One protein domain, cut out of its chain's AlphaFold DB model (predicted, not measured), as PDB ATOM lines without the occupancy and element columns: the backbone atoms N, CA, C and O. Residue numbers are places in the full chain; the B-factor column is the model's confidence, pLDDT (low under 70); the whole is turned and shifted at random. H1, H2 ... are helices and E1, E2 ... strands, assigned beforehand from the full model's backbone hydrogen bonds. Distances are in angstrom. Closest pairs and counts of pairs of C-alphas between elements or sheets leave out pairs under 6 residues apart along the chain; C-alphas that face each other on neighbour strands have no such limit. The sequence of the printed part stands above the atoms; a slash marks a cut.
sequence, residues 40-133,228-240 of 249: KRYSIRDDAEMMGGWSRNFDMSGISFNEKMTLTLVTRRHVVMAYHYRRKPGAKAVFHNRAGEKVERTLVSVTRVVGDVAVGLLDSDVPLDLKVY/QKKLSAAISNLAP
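This is residues 40 to 133 and 228 to 240 of the 249 residues of an uncharacterized protein of Verrucomicrobiaceae bacterium (UniProt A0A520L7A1). Picture one antiparallel sheet of five strands, curled like part of a barrel and folded back so that E1 and E2 face E4 and E3 with E5 as the hinge; helix H2 packs on it at one end of the long axis, and the small helix H1 lies off the sheet toward the other end, after a long opening stretch with no named element. The printed part has 107 residues, with the named elements in the order H1, E1, E2, E3, E4, E5, H2, and the sheet runs E1, E2, E5, E4, E3. The class is mixed, helices and strands, with under half of the residues in named elements. The whole is compact, with a radius of gyration of the C-alphas of 13.7 A, and only just elongated, spanning 38 by 25 by 25 A.

Begin at C-alpha 40 and pass residues 40 to 53 to reach H1, residues 54 to 57, which starts at C-alpha 54 (212.283, 135.101, 209.427). Next come E1, residues 71 to 73, E2, residues 78 to 82, 13.7 A long, and E3, residues 92 to 96, 13.1 A long. Find C-alpha 102 at (197.292, 145.084, 197.270); from there E4 runs 31.3 A to residue 114 and bends by 72 degrees at residue 108. E5, residues 117 to 122, is 16.6 A long. After the cut, H2, residues 228 to 238, runs 15.0 A to C-alpha 238 (182.280, 155.814, 213.937).

Start with the strongly twisted sheet, where E1 and E3 are the edge strands. E1 and E2 form a hairpin, with N 72 and O 80 at 3.0 A. E2 and E5 are antiparallel, with N 120 and O 79 at 2.8 A. The pairing of E4 is staggered: its residues 107 to 114 pair with E5, N 108 and O 121 at 2.8 A, and its residues 102 to 106 with E3, N 95 and O 103 at 2.8 A. E3, E4 and E5 are a meander, each strand the antiparallel neighbour of the one before; with E2, the neighbour of E5, they make a Greek key. H2 is on the sheet at a height of 8.6 A, over E5; its closest C-alphas to E4 are those of Leu 231 and Val 113, 5.8 A apart. H1 is not on the sheet. In H2 every O i to N i+4 pair is within hydrogen-bond range; H1 is too short for one.

The C-alphas of Gly 53 and Asn 237 are the two farthest apart, 40.7 A. Residues 134 to 227 are not printed, and C-alphas 133 and 228 are 13.8 A apart across the cut. The link from H1 to E1 is long, with 13 residues. No printed residue is under 70 in pLDDT.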
ATOM      1  N   LYS A  40     210.480 142.576 200.150       97.12
ATOM      2  CA  LYS A  40     211.592 142.545 199.199       97.12
ATOM      3  C   LYS A  40     211.432 143.655 198.159       97.12
ATOM      4  O   LYS A  40     212.403 144.333 197.841       97.12
ATOM      5  N   ARG A  41     210.200 143.894 197.698       97.75
ATOM      6  CA  ARG A  41     209.820 145.048 196.869       97.75
ATOM      7  C   ARG A  41     208.459 145.564 197.318       97.75
ATOM      8  O   ARG A  41     207.507 144.800 197.387       97.75
ATOM      9  N   TYR A  42     208.364 146.856 197.608       97.75
ATOM     10  CA  TYR A  42     207.113 147.506 198.002       97.75
ATOM     11  C   TYR A  42     206.555 148.336 196.838       97.75
ATOM     12  O   TYR A  42     207.327 149.037 196.184       97.75
ATOM     13  N   SER A  43     205.238 148.303 196.607       97.19
ATOM     14  CA  SER A  43     204.538 149.208 195.681       97.19
ATOM     15  C   SER A  43     203.309 149.804 196.361       97.19
ATOM     16  O   SER A  43     202.598 149.123 197.087       97.19
ATOM     17  N   ILE A  44     203.050 151.092 196.130       96.94
ATOM     18  CA  ILE A  44     201.801 151.749 196.557       96.94
ATOM     19  C   ILE A  44     200.693 151.504 195.520       96.94
ATOM     20  O   ILE A  44     199.505 151.544 195.841       96.94
ATOM     21  N   ARG A  45     201.079 151.290 194.259       96.94
ATOM     22  CA  ARG A  45     200.156 151.209 193.122       96.94
ATOM     23  C   ARG A  45     199.740 149.775 192.826       96.94
ATOM     24  O   ARG A  45     198.568 149.565 192.534       96.94
ATOM     25  N   ASP A  46     200.657 148.840 193.037       98.12
ATOM     26  CA  ASP A  46     200.560 147.440 192.632       98.12
ATOM     27  C   ASP A  46     200.795 146.504 193.826       98.12
ATOM     28  O   ASP A  46     201.024 146.944 194.962       98.12
ATOM     29  N   ASP A  47     200.783 145.206 193.540       98.44
ATOM     30  CA  ASP A  47     201.174 144.165 194.481       98.44
ATOM     31  C   ASP A  47     202.643 144.310 194.907       98.44
ATOM     32  O   ASP A  47     203.519 144.780 194.168       98.44
ATOM     33  N   ALA A  48     202.918 143.903 196.140       98.19
ATOM     34  CA  ALA A  48     204.243 143.895 196.731       98.19
ATOM     35  C   ALA A  48     204.860 142.494 196.665       98.19
ATOM     36  O   ALA A  48     204.183 141.476 196.738       98.19
ATOM     37  N   GLU A  49     206.187 142.432 196.608       97.94
ATOM     38  CA  GLU A  49     206.914 141.190 196.838       97.94
ATOM     39  C   GLU A  49     207.298 141.130 198.317       97.94
ATOM     40  O   GLU A  49     208.125 141.915 198.799       97.94
ATOM     41  N   MET A  50     206.687 140.204 199.049       96.69
ATOM     42  CA  MET A  50     206.951 140.023 200.473       96.69
ATOM     43  C   MET A  50     208.369 139.492 200.707       96.69
ATOM     44  O   MET A  50     208.887 138.699 199.922       96.69
ATOM     45  N   MET A  51     209.007 139.913 201.801       94.19
ATOM     46  CA  MET A  51     210.303 139.359 202.192       94.19
ATOM     47  C   MET A  51     210.150 137.878 202.568       94.19
ATOM     48  O   MET A  51     209.163 137.496 203.196       94.19
ATOM     49  N   GLY A  52     211.113 137.043 202.175       89.62
ATOM     50  CA  GLY A  52     211.213 135.655 202.631       89.62
ATOM     51  C   GLY A  52     211.907 135.533 203.994       89.62
ATOM     52  O   GLY A  52     212.401 136.509 204.549       89.62
ATOM     53  N   GLY A  53     211.998 134.316 204.530       87.06
ATOM     54  CA  GLY A  53     212.730 134.058 205.774       87.06
ATOM     55  C   GLY A  53     212.013 134.560 207.033       87.06
ATOM     56  O   GLY A  53     210.786 134.592 207.094       87.06
ATOM     57  N   TRP A  54     212.787 134.917 208.060       86.56
ATOM     58  CA  TRP A  54     212.283 135.101 209.427       86.56
ATOM     59  C   TRP A  54     211.248 136.226 209.576       86.56
ATOM     60  O   TRP A  54     210.280 136.064 210.317       86.56
ATOM     61  N   SER A  55     211.402 137.353 208.869       88.50
ATOM     62  CA  SER A  55     210.485 138.494 209.011       88.50
ATOM     63  C   SER A  55     209.077 138.155 208.508       88.50
ATOM     64  O   SER A  55     208.101 138.733 208.980       88.50
ATOM     65  N   ARG A  56     208.942 137.138 207.641       89.69
ATOM     66  CA  ARG A  56     207.660 136.613 207.140       89.69
ATOM     67  C   ARG A  56     206.837 135.865 208.196       89.69
ATOM     68  O   ARG A  56     205.628 135.673 208.008       89.69
ATOM     69  N   ASN A  57     207.463 135.480 209.309       88.31
ATOM     70  CA  ASN A  57     206.772 134.901 210.465       88.31
ATOM     71  C   ASN A  57     205.905 135.943 211.185       88.31
ATOM     72  O   ASN A  57     204.998 135.591 211.931       88.31
ATOM     73  N   PHE A  58     206.137 137.228 210.917       91.31
ATOM     74  CA  PHE A  58     205.357 138.328 211.454       91.31
ATOM     75  C   PHE A  58     204.343 138.791 210.411       91.31
ATOM     76  O   PHE A  58     204.693 139.338 209.366       91.31
ATOM     77  N   ASP A  59     203.060 138.559 210.683       95.50
ATOM     78  CA  ASP A  59     201.997 139.023 209.800       95.50
ATOM     79  C   ASP A  59     201.778 140.536 209.953       95.50
ATOM     80  O   ASP A  59     201.056 140.995 210.840       95.50
ATOM     81  N   MET A  60     202.425 141.301 209.073       97.25
ATOM     82  CA  MET A  60     202.358 142.765 209.012       97.25
ATOM     83  C   MET A  60     201.295 143.292 208.036       97.25
ATOM     84  O   MET A  60     201.255 144.489 207.757       97.25
ATOM     85  N   SER A  61     200.425 142.416 207.522       98.31
ATOM     86  CA  SER A  61     199.407 142.776 206.524       98.31
ATOM     87  C   SER A  61     198.373 143.779 207.035       98.31
ATOM     88  O   SER A  61     197.772 144.513 206.254       98.31
ATOM     89  N   GLY A  62     198.189 143.863 208.355       98.56
ATOM     90  CA  GLY A  62     197.271 144.812 208.971       98.56
ATOM     91  C   GLY A  62     197.812 146.234 209.103       98.56
ATOM     92  O   GLY A  62     197.167 147.067 209.743       98.56
ATOM     93  N   ILE A  63     199.001 146.509 208.563       98.75
ATOM     94  CA  ILE A  63     199.686 147.794 208.678       98.75
ATOM     95  C   ILE A  63     199.775 148.450 207.301       98.75
ATOM     96  O   ILE A  63     200.249 147.861 206.330       98.75
ATOM     97  N   SER A  64     199.346 149.705 207.221       98.62
ATOM     98  CA  SER A  64     199.395 150.494 205.998       98.62
ATOM     99  C   SER A  64     200.646 151.370 205.947       98.62
ATOM    100  O   SER A  64     200.715 152.421 206.592       98.62
ATOM    101  N   PHE A  65     201.616 150.955 205.132       97.75
ATOM    102  CA  PHE A  65     202.938 151.582 205.020       97.75
ATOM    103  C   PHE A  65     203.122 152.527 203.814       97.75
ATOM    104  O   PHE A  65     204.254 152.896 203.482       97.75
ATOM    105  N   ASN A  66     202.043 152.912 203.124       98.06
ATOM    106  CA  ASN A  66     202.145 153.778 201.938       98.06
ATOM    107  C   ASN A  66     202.568 155.211 202.264       98.06
ATOM    108  O   ASN A  66     203.060 155.916 201.387       98.06
ATOM    109  N   GLU A  67     202.415 155.631 203.515       96.94
ATOM    110  CA  GLU A  67     202.910 156.902 204.028       96.94
ATOM    111  C   GLU A  67     203.577 156.682 205.384       96.94
ATOM    112  O   GLU A  67     203.235 155.741 206.101       96.94
ATOM    113  N   LYS A  68     204.470 157.600 205.776       96.44
ATOM    114  CA  LYS A  68     205.140 157.561 207.089       96.44
ATOM    115  C   LYS A  68     204.160 157.601 208.267       96.44
ATOM    116  O   LYS A  68     204.450 157.051 209.319       96.44
ATOM    117  N   MET A  69     203.015 158.263 208.088       97.44
ATOM    118  CA  MET A  69     201.919 158.326 209.059       97.44
ATOM    119  C   MET A  69     201.181 156.981 209.070       97.44
ATOM    120  O   MET A  69     200.117 156.853 208.474       97.44
ATOM    121  N   THR A  70     201.791 155.943 209.630       96.94
ATOM    122  CA  THR A  70     201.307 154.560 209.542       96.94
ATOM    123  C   THR A  70     199.901 154.388 210.137       96.94
ATOM    124  O   THR A  70     199.535 155.045 211.111       96.94
ATOM    125  N   LEU A  71     199.106 153.497 209.536       98.75
ATOM    126  CA  LEU A  71     197.785 153.091 210.029       98.75
ATOM    127  C   LEU A  71     197.809 151.603 210.382       98.75
ATOM    128  O   LEU A  71     198.314 150.812 209.588       98.75
ATOM    129  N   THR A  72     197.216 151.211 211.509       98.88
ATOM    130  CA  THR A  72     197.226 149.812 211.978       98.88
ATOM    131  C   THR A  72     195.812 149.316 212.267       98.88
ATOM    132  O   THR A  72     195.101 149.934 213.054       98.88
ATOM    133  N   LEU A  73     195.388 148.203 211.661       98.94
ATOM    134  CA  LEU A  73     194.038 147.649 211.822       98.94
ATOM    135  C   LEU A  73     193.780 147.107 213.236       98.94
ATOM    136  O   LEU A  73     194.502 146.240 213.730       98.94
ATOM    137  N   VAL A  74     192.676 147.553 213.841       98.81
ATOM    138  CA  VAL A  74     192.151 147.041 215.127       98.81
ATOM    139  C   VAL A  74     190.744 146.456 215.006       98.81
ATOM    140  O   VAL A  74     190.307 145.693 215.865       98.81
ATOM    141  N   THR A  75     190.052 146.753 213.903       98.81
ATOM    142  CA  THR A  75     188.893 146.000 213.402       98.81
ATOM    143  C   THR A  75     188.994 145.917 211.874       98.81
ATOM    144  O   THR A  75     189.921 146.474 211.291       98.81
ATOM    145  N   ARG A  76     188.043 145.263 211.195       98.75
ATOM    146  CA  ARG A  76     188.011 145.235 209.719       98.75
ATOM    147  C   ARG A  76     187.780 146.605 209.071       98.75
ATOM    148  O   ARG A  76     188.122 146.775 207.907       98.75
ATOM    149  N   ARG A  77     187.263 147.580 209.825       98.81
ATOM    150  CA  ARG A  77     186.932 148.923 209.324       98.81
ATOM    151  C   ARG A  77     187.640 150.063 210.042       98.81
ATOM    152  O   ARG A  77     187.463 151.215 209.661       98.81
ATOM    153  N   HIS A  78     188.415 149.763 211.082       98.88
ATOM    154  CA  HIS A  78     189.037 150.778 211.923       98.88
ATOM    155  C   HIS A  78     190.540 150.578 212.022       98.88
ATOM    156  O   HIS A  78     191.027 149.477 212.298       98.88
ATOM    157  N   VAL A  79     191.254 151.687 211.874       98.94
ATOM    158  CA  VAL A  79     192.699 151.774 212.060       98.94
ATOM    159  C   VAL A  79     193.033 152.693 213.225       98.94
ATOM    160  O   VAL A  79     192.371 153.710 213.421       98.94
ATOM    161  N   VAL A  80     194.080 152.372 213.975       98.88
ATOM    162  CA  VAL A  80     194.690 153.282 214.952       98.88
ATOM    163  C   VAL A  80     195.965 153.902 214.395       98.88
ATOM    164  O   VAL A  80     196.617 153.334 213.518       98.88
ATOM    165  N   MET A  81     196.296 155.081 214.913       98.62
ATOM    166  CA  MET A  81     197.504 155.839 214.586       98.62
ATOM    167  C   MET A  81     197.842 156.808 215.726       98.62
ATOM    168  O   MET A  81     196.997 157.078 216.590       98.62
ATOM    169  N   ALA A  82     199.041 157.388 215.692       98.31
ATOM    170  CA  ALA A  82     199.398 158.482 216.589       98.31
ATOM    171  C   ALA A  82     198.598 159.747 216.235       98.31
ATOM    172  O   ALA A  82     198.549 160.156 215.073       98.31
ATOM    173  N   TYR A  83     197.974 160.401 217.217       98.50
ATOM    174  CA  TYR A  83     197.142 161.582 216.955       98.50
ATOM    175  C   TYR A  83     197.957 162.772 216.438       98.50
ATOM    176  O   TYR A  83     197.500 163.467 215.526       98.50
ATOM    177  N   HIS A  84     199.153 163.014 216.978       97.88
ATOM    178  CA  HIS A  84     200.032 164.105 216.542       97.88
ATOM    179  C   HIS A  84     200.585 163.901 215.120       97.88
ATOM    180  O   HIS A  84     201.041 164.859 214.500       97.88
ATOM    181  N   TYR A  85     200.529 162.669 214.604       97.00
ATOM    182  CA  TYR A  85     201.050 162.275 213.295       97.00
ATOM    183  C   TYR A  85     200.001 161.506 212.478       97.00
ATOM    184  O   TYR A  85     200.294 160.521 211.803       97.00
ATOM    185  N   ARG A  86     198.744 161.944 212.587       97.88
ATOM    186  CA  ARG A  86     197.588 161.298 211.956       97.88
ATOM    187  C   ARG A  86     197.435 161.681 210.488       97.88
ATOM    188  O   ARG A  86     197.674 162.831 210.110       97.88
ATOM    189  N   ARG A  87     196.895 160.756 209.692       98.19
ATOM    190  CA  ARG A  87     196.356 161.077 208.363       98.19
ATOM    191  C   ARG A  87     195.030 161.832 208.489       98.19
ATOM    192  O   ARG A  87     194.364 161.789 209.525       98.19
ATOM    193  N   LYS A  88     194.647 162.542 207.427       97.94
ATOM    194  CA  LYS A  88     193.359 163.249 207.326       97.94
ATOM    195  C   LYS A  88     192.333 162.394 206.568       97.94
ATOM    196  O   LYS A  88     192.746 161.551 205.768       97.94
ATOM    197  N   PRO A  89     191.021 162.613 206.769       98.56
ATOM    198  CA  PRO A  89     190.001 162.064 205.878       98.56
ATOM    199  C   PRO A  89     190.318 162.346 204.400       98.56
ATOM    200  O   PRO A  89     190.880 163.391 204.074       98.56
ATOM    201  N   GLY A  90     189.997 161.395 203.527       98.56
ATOM    202  CA  GLY A  90     190.380 161.365 202.113       98.56
ATOM    203  C   GLY A  90     191.718 160.670 201.835       98.56
ATOM    204  O   GLY A  90     191.963 160.267 200.699       98.56
ATOM    205  N   ALA A  91     192.576 160.474 202.845       98.56
ATOM    206  CA  ALA A  91     193.839 159.758 202.669       98.56
ATOM    207  C   ALA A  91     193.617 158.274 202.333       98.56
ATOM    208  O   ALA A  91     192.684 157.635 202.828       98.56
ATOM    209  N   LYS A  92     194.519 157.708 201.527       98.56
ATOM    210  CA  LYS A  92     194.500 156.287 201.170       98.56
ATOM    211  C   LYS A  92     195.205 155.449 202.225       98.56
ATOM    212  O   LYS A  92     196.295 155.802 202.673       98.56
ATOM    213  N   ALA A  93     194.603 154.322 202.576       98.69
ATOM    214  CA  ALA A  93     195.213 153.243 203.334       98.69
ATOM    215  C   ALA A  93     195.488 152.088 202.366       98.69
ATOM    216  O   ALA A  93     194.554 151.443 201.894       98.69
ATOM    217  N   VAL A  94     196.760 151.859 202.042       98.75
ATOM    218  CA  VAL A  94     197.183 150.721 201.216       98.75
ATOM    219  C   VAL A  94     197.818 149.671 202.114       98.75
ATOM    220  O   VAL A  94     198.784 149.965 202.823       98.75
ATOM    221  N   PHE A  95     197.254 148.474 202.076       98.81
ATOM    222  CA  PHE A  95     197.715 147.270 202.747       98.81
ATOM    223  C   PHE A  95     198.190 146.263 201.701       98.81
ATOM    224  O   PHE A  95     197.793 146.333 200.536       98.81
ATOM    225  N   HIS A  96     198.982 145.293 202.144       98.69
ATOM    226  CA  HIS A  96     199.379 144.146 201.334       98.69
ATOM    227  C   HIS A  96     199.186 142.887 202.164       98.69
ATOM    228  O   HIS A  96     199.676 142.816 203.295       98.69
ATOM    229  N   ASN A  97     198.450 141.913 201.636       98.06
ATOM    230  CA  ASN A  97     198.222 140.657 202.347       98.06
ATOM    231  C   ASN A  97     199.498 139.792 202.388       98.06
ATOM    232  O   ASN A  97     200.571 140.178 201.918       98.06
ATOM    233  N   ARG A  98     199.406 138.582 202.951       96.38
ATOM    234  CA  ARG A  98     200.567 137.677 203.034       96.38
ATOM    235  C   ARG A  98     201.067 137.203 201.666       96.38
ATOM    236  O   ARG A  98     202.248 136.858 201.565       96.38
ATOM    237  N   ALA A  99     200.221 137.178 200.639       97.19
ATOM    238  CA  ALA A  99     200.624 136.898 199.261       97.19
ATOM    239  C   ALA A  99     201.284 138.115 198.583       97.19
ATOM    240  O   ALA A  99     201.968 137.947 197.580       97.19
ATOM    241  N   GLY A 100     201.168 139.304 199.182       98.06
ATOM    242  CA  GLY A 100     201.644 140.561 198.618       98.06
ATOM    243  C   GLY A 100     200.582 141.298 197.806       98.06
ATOM    244  O   GLY A 100     200.879 142.353 197.257       98.06
ATOM    245  N   GLU A 101     199.352 140.794 197.757       98.62
ATOM    246  CA  GLU A 101     198.259 141.394 196.994       98.62
ATOM    247  C   GLU A 101     197.812 142.703 197.648       98.62
ATOM    248  O   GLU A 101     197.638 142.789 198.873       98.62
ATOM    249  N   LYS A 102     197.651 143.739 196.827       98.62
ATOM    250  CA  LYS A 102     197.292 145.084 197.270       98.62
ATOM    251  C   LYS A 102     195.819 145.159 197.676       98.62
ATOM    252  O   LYS A 102     194.918 144.826 196.912       98.62
ATOM    253  N   VAL A 103     195.562 145.757 198.838       98.69
ATOM    254  CA  VAL A 103     194.223 146.161 199.284       98.69
ATOM    255  C   VAL A 103     194.229 147.649 199.601       98.69
ATOM    256  O   VAL A 103     194.974 148.111 200.461       98.69
ATOM    257  N   GLU A 104     193.373 148.418 198.931       98.75
ATOM    258  CA  GLU A 104     193.237 149.859 199.157       98.75
ATOM    259  C   GLU A 104     191.897 150.200 199.810       98.75
ATOM    260  O   GLU A 104     190.850 149.683 199.420       98.75
ATOM    261  N   ARG A 105     191.929 151.101 200.789       98.75
ATOM    262  CA  ARG A 105     190.756 151.730 201.400       98.75
ATOM    263  C   ARG A 105     190.961 153.234 201.504       98.75
ATOM    264  O   ARG A 105     192.094 153.723 201.470       98.75
ATOM    265  N   THR A 106     189.873 153.970 201.672       98.88
ATOM    266  CA  THR A 106     189.912 155.416 201.918       98.88
ATOM    267  C   THR A 106     189.535 155.702 203.362       98.88
ATOM    268  O   THR A 106     188.563 155.159 203.882       98.88
ATOM    269  N   LEU A 107     190.298 156.568 204.022       98.75
ATOM    270  CA  LEU A 107     189.983 157.043 205.362       98.75
ATOM    271  C   LEU A 107     188.820 158.038 205.273       98.75
ATOM    272  O   LEU A 107     188.987 159.118 204.716       98.75
ATOM    273  N   VAL A 108     187.645 157.703 205.799       98.69
ATOM    274  CA  VAL A 108     186.450 158.566 205.702       98.69
ATOM    275  C   VAL A 108     186.301 159.509 206.888       98.69
ATOM    276  O   VAL A 108     185.752 160.597 206.755       98.69
ATOM    277  N   SER A 109     186.814 159.123 208.055       98.62
ATOM    278  CA  SER A 109     186.760 159.935 209.270       98.62
ATOM    279  C   SER A 109     187.930 159.600 210.186       98.62
ATOM    280  O   SER A 109     188.455 158.488 210.136       98.62
ATOM    281  N   VAL A 110     188.345 160.560 211.015       98.62
ATOM    282  CA  VAL A 110     189.386 160.387 212.034       98.62
ATOM    283  C   VAL A 110     188.989 161.132 213.295       98.62
ATOM    284  O   VAL A 110     188.746 162.337 213.261       98.62
ATOM    285  N   THR A 111     189.015 160.431 214.422       98.31
ATOM    286  CA  THR A 111     188.637 160.962 215.730       98.31
ATOM    287  C   THR A 111     189.781 160.785 216.722       98.31
ATOM    288  O   THR A 111     190.431 159.737 216.781       98.31
ATOM    289  N   ARG A 112     190.036 161.821 217.529       98.38
ATOM    290  CA  ARG A 112     190.941 161.714 218.680       98.38
ATOM    291  C   ARG A 112     190.300 160.835 219.749       98.38
ATOM    292  O   ARG A 112     189.145 161.047 220.093       98.38
ATOM    293  N   VAL A 113     191.069 159.913 220.317       98.31
ATOM    294  CA  VAL A 113     190.587 159.016 221.374       98.31
ATOM    295  C   VAL A 113     190.954 159.570 222.751       98.31
ATOM    296  O   VAL A 113     190.102 160.075 223.476       98.31
ATOM    297  N   VAL A 114     192.232 159.490 223.117       97.25
ATOM    298  CA  VAL A 114     192.799 160.025 224.363       97.25
ATOM    299  C   VAL A 114     194.320 160.053 224.228       97.25
ATOM    300  O   VAL A 114     194.888 159.241 223.498       97.25
ATOM    301  N   GLY A 115     194.989 160.992 224.903       95.69
ATOM    302  CA  GLY A 115     196.437 161.153 224.776       95.69
ATOM    303  C   GLY A 115     196.838 161.365 223.316       95.69
ATOM    304  O   GLY A 115     196.245 162.208 222.629       95.69
ATOM    305  N   ASP A 116     197.813 160.582 222.859       98.19
ATOM    306  CA  ASP A 116     198.308 160.568 221.481       98.19
ATOM    307  C   ASP A 116     197.708 159.433 220.629       98.19
ATOM    308  O   ASP A 116     198.349 158.904 219.732       98.19
ATOM    309  N   VAL A 117     196.459 159.040 220.894       98.75
ATOM    310  CA  VAL A 117     195.752 158.014 220.112       98.75
ATOM    311  C   VAL A 117     194.686 158.650 219.228       98.75
ATOM    312  O   VAL A 117     193.837 159.414 219.703       98.75
ATOM    313  N   ALA A 118     194.685 158.280 217.951       98.81
ATOM    314  CA  ALA A 118     193.586 158.514 217.026       98.81
ATOM    315  C   ALA A 118     193.063 157.191 216.463       98.81
ATOM    316  O   ALA A 118     193.816 156.228 216.313       98.81
ATOM    317  N   VAL A 119     191.778 157.173 216.123       98.88
ATOM    318  CA  VAL A 119     191.146 156.094 215.365       98.88
ATOM    319  C   VAL A 119     190.561 156.673 214.086       98.88
ATOM    320  O   VAL A 119     189.987 157.764 214.101       98.88
ATOM    321  N   GLY A 120     190.735 155.967 212.979       98.81
ATOM    322  CA  GLY A 120     190.145 156.315 211.698       98.81
ATOM    323  C   GLY A 120     189.198 155.233 211.198       98.81
ATOM    324  O   GLY A 120     189.431 154.048 211.438       98.81
ATOM    325  N   LEU A 121     188.141 155.659 210.510       98.88
ATOM    326  CA  LEU A 121     187.166 154.800 209.845       98.88
ATOM    327  C   LEU A 121     187.540 154.649 208.371       98.88
ATOM    328  O   LEU A 121     187.828 155.643 207.701       98.88
ATOM    329  N   LEU A 122     187.512 153.420 207.872       98.94
ATOM    330  CA  LEU A 122     187.679 153.093 206.461       98.94
ATOM    331  C   LEU A 122     186.322 153.096 205.737       98.94
ATOM    332  O   LEU A 122     185.288 152.752 206.315       98.94
ATOM    333  N   ASP A 123     186.334 153.459 204.457       98.81
ATOM    334  CA  ASP A 123     185.159 153.466 203.575       98.81
ATOM    335  C   ASP A 123     184.434 152.113 203.523       98.81
ATOM    336  O   ASP A 123     183.202 152.071 203.499       98.81
ATOM    337  N   SER A 124     185.170 151.006 203.604       98.75
ATOM    338  CA  SER A 124     184.631 149.644 203.627       98.75
ATOM    339  C   SER A 124     185.506 148.692 204.442       98.75
ATOM    340  O   SER A 124     186.666 148.987 204.741       98.75
ATOM    341  N   ASP A 125     184.945 147.536 204.801       98.88
ATOM    342  CA  ASP A 125     185.703 146.474 205.459       98.88
ATOM    343  C   ASP A 125     186.860 146.000 204.589       98.88
ATOM    344  O   ASP A 125     186.737 145.847 203.374       98.88
ATOM    345  N   VAL A 126     187.997 145.743 205.221       98.81
ATOM    346  CA  VAL A 126     189.117 145.032 204.609       98.81
ATOM    347  C   VAL A 126     188.815 143.526 204.480       98.81
ATOM    348  O   VAL A 126     188.107 142.984 205.336       98.81
ATOM    349  N   PRO A 127     189.349 142.823 203.462       98.50
ATOM    350  CA  PRO A 127     189.117 141.387 203.286       98.50
ATOM    351  C   PRO A 127     189.685 140.552 204.441       98.50
ATOM    352  O   PRO A 127     190.480 141.043 205.247       98.50
ATOM    353  N   LEU A 128     189.231 139.296 204.562       98.00
ATOM    354  CA  LEU A 128     189.479 138.445 205.737       98.00
ATOM    355  C   LEU A 128     190.940 138.010 205.925       98.00
ATOM    356  O   LEU A 128     191.342 137.692 207.047       98.00
ATOM    357  N   ASP A 129     191.717 138.038 204.854       97.62
ATOM    358  CA  ASP A 129     193.128 137.661 204.779       97.62
ATOM    359  C   ASP A 129     194.096 138.732 205.317       97.62
ATOM    360  O   ASP A 129     195.268 138.434 205.542       97.62
ATOM    361  N   LEU A 130     193.620 139.956 205.571       98.56
ATOM    362  CA  LEU A 130     194.387 140.968 206.292       98.56
ATOM    363  C   LEU A 130     194.316 140.750 207.804       98.56
ATOM    364  O   LEU A 130     193.267 140.421 208.370       98.56
ATOM    365  N   LYS A 131     195.438 140.982 208.486       98.06
ATOM    366  CA  LYS A 131     195.516 140.856 209.937       98.06
ATOM    367  C   LYS A 131     194.756 141.989 210.624       98.06
ATOM    368  O   LYS A 131     195.024 143.165 210.415       98.06
ATOM    369  N   VAL A 132     193.859 141.617 211.531       98.62
ATOM    370  CA  VAL A 132     193.330 142.517 212.564       98.62
ATOM    371  C   VAL A 132     194.034 142.180 213.872       98.62
ATOM    372  O   VAL A 132     193.910 141.047 214.361       98.62
ATOM    373  N   TYR A 133     194.785 143.136 214.420       98.75
ATOM    374  CA  TYR A 133     195.579 142.919 215.627       98.75
ATOM    375  C   TYR A 133     194.706 142.966 216.876       98.75
ATOM    376  O   TYR A 133     193.824 143.814 217.012       98.75
ATOM    377  N   GLN A 228     191.331 151.866 226.237       98.12
ATOM    378  CA  GLN A 228     190.402 150.936 225.594       98.12
ATOM    379  C   GLN A 228     188.947 151.363 225.725       98.12
ATOM    380  O   GLN A 228     188.223 151.315 224.737       98.12
ATOM    381  N   LYS A 229     188.514 151.842 226.898       98.25
ATOM    382  CA  LYS A 229     187.146 152.352 227.068       98.25
ATOM    383  C   LYS A 229     186.845 153.469 226.065       98.25
ATOM    384  O   LYS A 229     185.792 153.464 225.431       98.25
ATOM    385  N   LYS A 230     187.773 154.418 225.905       98.62
ATOM    386  CA  LYS A 230     187.628 155.532 224.956       98.62
ATOM    387  C   LYS A 230     187.724 155.065 223.503       98.62
ATOM    388  O   LYS A 230     186.958 155.548 222.674       98.62
ATOM    389  N   LEU A 231     188.616 154.121 223.200       98.75
ATOM    390  CA  LEU A 231     188.792 153.572 221.856       98.75
ATOM    391  C   LEU A 231     187.551 152.797 221.405       98.75
ATOM    392  O   LEU A 231     187.049 153.055 220.317       98.75
ATOM    393  N   SER A 232     187.016 151.914 222.250       98.62
ATOM    394  CA  SER A 232     185.781 151.174 221.973       98.62
ATOM    395  C   SER A 232     184.601 152.114 221.742       98.62
ATOM    396  O   SER A 232     183.852 151.923 220.792       98.62
ATOM    397  N   ALA A 233     184.456 153.165 222.559       98.62
ATOM    398  CA  ALA A 233     183.410 154.165 222.354       98.62
ATOM    399  C   ALA A 233     183.574 154.901 221.012       98.62
ATOM    400  O   ALA A 233     182.601 155.082 220.286       98.62
ATOM    401  N   ALA A 234     184.802 155.288 220.653       98.69
ATOM    402  CA  ALA A 234     185.076 155.940 219.377       98.69
ATOM    403  C   ALA A 234     184.795 155.018 218.175       98.69
ATOM    404  O   ALA A 234     184.229 155.481 217.191       98.69
ATOM    405  N   ILE A 235     185.132 153.727 218.271       98.75
ATOM    406  CA  ILE A 235     184.801 152.710 217.261       98.75
ATOM    407  C   ILE A 235     183.284 152.595 217.097       98.75
ATOM    408  O   ILE A 235     182.789 152.762 215.988       98.75
ATOM    409  N   SER A 236     182.539 152.404 218.190       98.50
ATOM    410  CA  SER A 236     181.075 152.294 218.137       98.50
ATOM    411  C   SER A 236     180.404 153.537 217.553       98.50
ATOM    412  O   SER A 236     179.418 153.411 216.832       98.50
ATOM    413  N   ASN A 237     180.940 154.728 217.840       98.31
ATOM    414  CA  ASN A 237     180.420 155.989 217.310       98.31
ATOM    415  C   ASN A 237     180.729 156.183 215.818       98.31
ATOM    416  O   ASN A 237     179.937 156.801 215.115       98.31
ATOM    417  N   LEU A 238     181.886 155.709 215.343       98.31
ATOM    418  CA  LEU A 238     182.280 155.814 213.937       98.31
ATOM    419  C   LEU A 238     181.531 154.804 213.065       98.31
ATOM    420  O   LEU A 238     180.995 155.175 212.024       98.31
ATOM    421  N   ALA A 239     181.494 153.540 213.484       98.00
ATOM    422  CA  ALA A 239     180.684 152.505 212.863       98.00
ATOM    423  C   ALA A 239     180.317 151.429 213.906       98.00
ATOM    424  O   ALA A 239     181.200 150.696 214.366       98.00
ATOM    425  N   PRO A 240     179.032 151.298 214.283       96.81
ATOM    426  CA  PRO A 240     178.597 150.297 215.252       96.81
ATOM    427  C   PRO A 240     178.736 148.870 214.694       96.81
ATOM    428  O   PRO A 240     178.837 148.659 213.488       96.81
TER     429      PRO A 240